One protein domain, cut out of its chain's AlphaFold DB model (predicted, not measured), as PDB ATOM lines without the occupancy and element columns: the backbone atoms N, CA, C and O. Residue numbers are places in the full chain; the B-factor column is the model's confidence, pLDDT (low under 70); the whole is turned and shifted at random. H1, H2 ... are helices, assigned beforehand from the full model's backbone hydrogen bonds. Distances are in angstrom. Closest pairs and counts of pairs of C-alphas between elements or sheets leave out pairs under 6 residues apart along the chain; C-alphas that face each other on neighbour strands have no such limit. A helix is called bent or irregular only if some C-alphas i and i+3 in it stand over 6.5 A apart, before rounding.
ATOM      1  N   TYR A   4     204.819 226.917 185.806       50.62
ATOM      2  CA  TYR A   4     203.979 227.839 186.580       50.62
ATOM      3  C   TYR A   4     203.329 227.216 187.826       50.62
ATOM      4  O   TYR A   4     203.140 227.884 188.842       50.62
ATOM      5  N   LEU A   5     203.002 225.919 187.796       42.75
ATOM      6  CA  LEU A   5     202.393 225.248 188.949       42.75
ATOM      7  C   LEU A   5     203.410 224.922 190.052       42.75
ATOM      8  O   LEU A   5     203.010 224.714 191.195       42.75
ATOM      9  N   LYS A   6     204.713 224.900 189.744       45.84
ATOM     10  CA  LYS A   6     205.760 224.635 190.741       45.84
ATOM     11  C   LYS A   6     206.089 225.867 191.589       45.84
ATOM     12  O   LYS A   6     206.451 225.702 192.748       45.84
ATOM     13  N   GLU A   7     205.923 227.075 191.048       44.53
ATOM     14  CA  GLU A   7     206.247 228.329 191.751       44.53
ATOM     15  C   GLU A   7     205.141 228.803 192.710       44.53
ATOM     16  O   GLU A   7     205.413 229.539 193.653       44.53
ATOM     17  N   SER A   8     203.897 228.349 192.530       45.03
ATOM     18  CA  SER A   8     202.737 228.866 193.279       45.03
ATOM     19  C   SER A   8     202.488 228.224 194.654       45.03
ATOM     20  O   SER A   8     201.538 228.603 195.336       45.03
ATOM     21  N   GLY A   9     203.290 227.247 195.095       41.75
ATOM     22  CA  GLY A   9     203.104 226.598 196.405       41.75
ATOM     23  C   GLY A   9     201.746 225.891 196.587       41.75
ATOM     24  O   GLY A   9     201.381 225.520 197.706       41.75
ATOM     25  N   ILE A  10     200.985 225.683 195.507       47.12
ATOM     26  CA  ILE A  10     199.671 225.041 195.542       47.12
ATOM     27  C   ILE A  10     199.878 223.539 195.760       47.12
ATOM     28  O   ILE A  10     200.339 222.814 194.877       47.12
ATOM     29  N   LYS A  11     199.524 223.045 196.953       48.75
ATOM     30  CA  LYS A  11     199.445 221.602 197.222       48.75
ATOM     31  C   LYS A  11     198.468 220.974 196.221       48.75
ATOM     32  O   LYS A  11     197.278 221.279 196.213       48.75
ATOM     33  N   SER A  12     198.999 220.088 195.387       52.53
ATOM     34  CA  SER A  12     198.449 219.557 194.134       52.53
ATOM     35  C   SER A  12     197.210 218.649 194.242       52.53
ATOM     36  O   SER A  12     197.076 217.717 193.452       52.53
ATOM     37  N   LEU A  13     196.319 218.845 195.217       55.59
ATOM     38  CA  LEU A  13     195.159 217.962 195.426       55.59
ATOM     39  C   LEU A  13     193.792 218.638 195.245       55.59
ATOM     40  O   LEU A  13     192.788 217.936 195.237       55.59
ATOM     41  N   ALA A  14     193.723 219.961 195.065       67.00
ATOM     42  CA  ALA A  14     192.442 220.679 195.023       67.00
ATOM     43  C   ALA A  14     192.418 221.876 194.051       67.00
ATOM     44  O   ALA A  14     191.858 222.921 194.372       67.00
ATOM     45  N   SER A  15     193.029 221.755 192.871       71.00
ATOM     46  CA  SER A  15     193.036 222.826 191.864       71.00
ATOM     47  C   SER A  15     192.648 222.304 190.483       71.00
ATOM     48  O   SER A  15     193.172 221.280 190.046       71.00
ATOM     49  N   ILE A  16     191.786 223.039 189.780       77.38
ATOM     50  CA  ILE A  16     191.500 222.860 188.351       77.38
ATOM     51  C   ILE A  16     191.889 224.155 187.649       77.38
ATOM     52  O   ILE A  16     191.519 225.238 188.100       77.38
ATOM     53  N   THR A  17     192.631 224.035 186.555       81.38
ATOM     54  CA  THR A  17     192.937 225.149 185.658       81.38
ATOM     55  C   THR A  17     191.982 225.086 184.475       81.38
ATOM     56  O   THR A  17     191.786 224.013 183.905       81.38
ATOM     57  N   VAL A  18     191.368 226.220 184.134       83.12
ATOM     58  CA  VAL A  18     190.402 226.339 183.039       83.12
ATOM     59  C   VAL A  18     190.812 227.517 182.172       83.12
ATOM     60  O   VAL A  18     190.999 228.615 182.693       83.12
ATOM     61  N   ASP A  19     190.899 227.287 180.867       85.50
ATOM     62  CA  ASP A  19     191.078 228.344 179.880       85.50
ATOM     63  C   ASP A  19     189.696 228.775 179.375       85.50
ATOM     64  O   ASP A  19     188.933 227.959 178.855       85.50
ATOM     65  N   ILE A  20     189.352 230.051 179.570       85.81
ATOM     66  CA  ILE A  20     188.072 230.630 179.139       85.81
ATOM     67  C   ILE A  20     188.350 231.645 178.031       85.81
ATOM     68  O   ILE A  20     188.939 232.700 178.271       85.81
ATOM     69  N   PHE A  21     187.898 231.343 176.816       84.81
ATOM     70  CA  PHE A  21     188.023 232.236 175.668       84.81
ATOM     71  C   PHE A  21     186.900 233.280 175.682       84.81
ATOM     72  O   PHE A  21     185.805 233.050 175.178       84.81
ATOM     73  N   LEU A  22     187.180 234.454 176.257       86.81
ATOM     74  CA  LEU A  22     186.193 235.529 176.467       86.81
ATOM     75  C   LEU A  22     185.554 236.083 175.178       86.81
ATOM     76  O   LEU A  22     184.561 236.796 175.251       86.81
ATOM     77  N   GLN A  23     186.132 235.803 174.008       88.56
ATOM     78  CA  GLN A  23     185.603 236.249 172.714       88.56
ATOM     79  C   GLN A  23     184.474 235.354 172.185       88.56
ATOM     80  O   GLN A  23     183.714 235.786 171.325       88.56
ATOM     81  N   GLU A  24     184.380 234.114 172.669       82.31
ATOM     82  CA  GLU A  24     183.524 233.073 172.083       82.31
ATOM     83  C   GLU A  24     182.195 232.883 172.827       82.31
ATOM     84  O   GLU A  24     181.312 232.180 172.339       82.31
ATOM     85  N   ALA A  25     182.033 233.506 173.996       80.69
ATOM     86  CA  ALA A  25     180.851 233.364 174.840       80.69
ATOM     87  C   ALA A  25     180.498 234.692 175.516       80.69
ATOM     88  O   ALA A  25     181.384 235.467 175.884       80.69
ATOM     89  N   SER A  26     179.201 234.947 175.700       88.81
ATOM     90  CA  SER A  26     178.756 236.107 176.475       88.81
ATOM     91  C   SER A  26     179.099 235.943 177.961       88.81
ATOM     92  O   SER A  26     179.318 234.830 178.451       88.81
ATOM     93  N   THR A  27     179.131 237.050 178.707       88.50
ATOM     94  CA  THR A  27     179.351 237.024 180.161       88.50
ATOM     95  C   THR A  27     178.325 236.128 180.863       88.50
ATOM     96  O   THR A  27     178.693 235.336 181.731       88.50
ATOM     97  N   GLU A  28     177.056 236.211 180.464       89.31
ATOM     98  CA  GLU A  28     175.969 235.377 180.978       89.31
ATOM     99  C   GLU A  28     176.209 233.885 180.717       89.31
ATOM    100  O   GLU A  28     176.103 233.091 181.654       89.31
ATOM    101  N   ASP A  29     176.618 233.512 179.499       87.88
ATOM    102  CA  ASP A  29     176.909 232.114 179.148       87.88
ATOM    103  C   ASP A  29     178.081 231.565 179.972       87.88
ATOM    104  O   ASP A  29     178.035 230.441 180.474       87.88
ATOM    105  N   ILE A  30     179.137 232.365 180.158       90.62
ATOM    106  CA  ILE A  30     180.288 231.988 180.990       90.62
ATOM    107  C   ILE A  30     179.836 231.753 182.437       90.62
ATOM    108  O   ILE A  30     180.201 230.745 183.046       90.62
ATOM    109  N   ILE A  31     179.021 232.653 182.993       90.56
ATOM    110  CA  ILE A  31     178.491 232.520 184.355       90.56
ATOM    111  C   ILE A  31     177.631 231.257 184.484       90.56
ATOM    112  O   ILE A  31     177.763 230.530 185.473       90.56
ATOM    113  N   GLU A  32     176.751 230.981 183.521       89.38
ATOM    114  CA  GLU A  32     175.878 229.807 183.542       89.38
ATOM    115  C   GLU A  32     176.675 228.502 183.449       89.38
ATOM    116  O   GLU A  32     176.493 227.606 184.281       89.38
ATOM    117  N   HIS A  33     177.643 228.426 182.535       88.81
ATOM    118  CA  HIS A  33     178.537 227.276 182.440       88.81
ATOM    119  C   HIS A  33     179.324 227.050 183.734       88.81
ATOM    120  O   HIS A  33     179.382 225.922 184.230       88.81
ATOM    121  N   LEU A  34     179.875 228.101 184.347       91.81
ATOM    122  CA  LEU A  34     180.595 227.976 185.617       91.81
ATOM    123  C   LEU A  34     179.682 227.508 186.761       91.81
ATOM    124  O   LEU A  34     180.095 226.662 187.559       91.81
ATOM    125  N   LYS A  35     178.431 227.983 186.822       89.31
ATOM    126  CA  LYS A  35     177.441 227.514 187.811       89.31
ATOM    127  C   LYS A  35     177.170 226.012 187.694       89.31
ATOM    128  O   LYS A  35     176.988 225.360 188.722       89.31
ATOM    129  N   VAL A  36     177.165 225.461 186.479       91.38
ATOM    130  CA  VAL A  36     176.962 224.022 186.233       91.38
ATOM    131  C   VAL A  36     178.230 223.209 186.509       91.38
ATOM    132  O   VAL A  36     178.158 222.139 187.122       91.38
ATOM    133  N   LEU A  37     179.395 223.705 186.086       90.25
ATOM    134  CA  LEU A  37     180.658 222.966 186.134       90.25
ATOM    135  C   LEU A  37     181.276 222.910 187.537       90.25
ATOM    136  O   LEU A  37     181.742 221.849 187.955       90.25
ATOM    137  N   ILE A  38     181.228 224.001 188.312       89.94
ATOM    138  CA  ILE A  38     181.843 224.061 189.651       89.94
ATOM    139  C   ILE A  38     181.338 222.938 190.585       89.94
ATOM    140  O   ILE A  38     182.167 222.266 191.205       89.94
ATOM    141  N   PRO A  39     180.021 222.662 190.702       87.62
ATOM    142  CA  PRO A  39     179.530 221.543 191.508       87.62
ATOM    143  C   PRO A  39     180.026 220.176 191.022       87.62
ATOM    144  O   PRO A  39     180.303 219.297 191.840       87.62
ATOM    145  N   GLN A  40     180.141 219.975 189.706       87.12
ATOM    146  CA  GLN A  40     180.633 218.719 189.132       87.12
ATOM    147  C   GLN A  40     182.111 218.510 189.465       87.12
ATOM    148  O   GLN A  40     182.495 217.431 189.914       87.12
ATOM    149  N   TRP A  41     182.916 219.561 189.341       88.94
ATOM    150  CA  TRP A  41     184.326 219.558 189.714       88.94
ATOM    151  C   TRP A  41     184.542 219.280 191.200       88.94
ATOM    152  O   TRP A  41     185.358 218.429 191.552       88.94
ATOM    153  N   LYS A  42     183.758 219.914 192.083       85.81
ATOM    154  CA  LYS A  42     183.799 219.632 193.530       85.81
ATOM    155  C   LYS A  42     183.513 218.159 193.832       85.81
ATOM    156  O   LYS A  42     184.225 217.555 194.635       85.81
ATOM    157  N   LYS A  43     182.520 217.562 193.157       85.31
ATOM    158  CA  LYS A  43     182.202 216.128 193.280       85.31
ATOM    159  C   LYS A  43     183.340 215.238 192.778       85.31
ATOM    160  O   LYS A  43     183.699 214.283 193.462       85.31
ATOM    161  N   GLN A  44     183.916 215.548 191.616       84.12
ATOM    162  CA  GLN A  44     185.025 214.784 191.029       84.12
ATOM    163  C   GLN A  44     186.263 214.782 191.931       84.12
ATOM    164  O   GLN A  44     186.870 213.734 192.145       84.12
ATOM    165  N   LEU A  45     186.592 215.934 192.515       84.75
ATOM    166  CA  LEU A  45     187.704 216.089 193.453       84.75
ATOM    167  C   LEU A  45     187.391 215.585 194.869       84.75
ATOM    168  O   LEU A  45     188.252 215.662 195.742       84.75
ATOM    169  N   LYS A  46     186.176 215.067 195.113       85.31
ATOM    170  CA  LYS A  46     185.700 214.631 196.437       85.31
ATOM    171  C   LYS A  46     185.919 215.707 197.508       85.31
ATOM    172  O   LYS A  46     186.322 215.407 198.630       85.31
TER     173      LYS A  46
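Overview. This is residues 4 to 46 of the 160 residues of an uncharacterized protein of Mangrovibacter plantisponsor (UniProt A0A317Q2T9). One long helix, H2, runs along one side of a flat, open loop, and a long stretch with no named element, residues 8 to 26, folds back along the other side, with residues 13 to 22 running roughly opposite to H2. The tiny helix H1 sits at the far end of this stretch, away from H2, and residues 4 to 12 stick out. The printed part has 43 residues with two named helices, H1 then H2, and no named strand; the class is all helix. It is loose, with a radius of gyration of the C-alphas of 13.0 A, and spans 33 by 24 by 9 A.

Along the chain. H1 covers residues 4 to 7, 5.7 A from first to last C-alpha, and begins with C-alpha 4 at (203.979, 227.839, 186.580). H2 covers residues 27 to 44 and is 25.4 A long, from C-alpha 27 at (179.351, 237.024, 180.161) to C-alpha 44 at (185.025, 214.784, 191.029).

Arrangement. H1 and H2 are apart, with no C-alpha of the one within 8 A of the other. H2 has a kink of 29 degrees near residue 36; it is neither bent nor irregular, but only just: C-alphas 36 and 39 are 6.4 A apart. In H2, 12 of 14 O i to N i+4 pairs are within hydrogen-bond range; H1 is too short for such a pair, and its 1 pair of O i to N i+3 is not within range.

Size, cuts and confidence. The two C-alphas farthest apart, those of Lys 6 and Glu 28, are 33.1 A apart. The printed part has no cut, and the link from H1 to H2, 19 residues, is long. Residues 23 to 29 stand free, of which 27 to 29 belong to H2, as do residues 31 to 37 of H2. The mean pLDDT of the printed part is 76.8, and residues 4 to 14 are under 70.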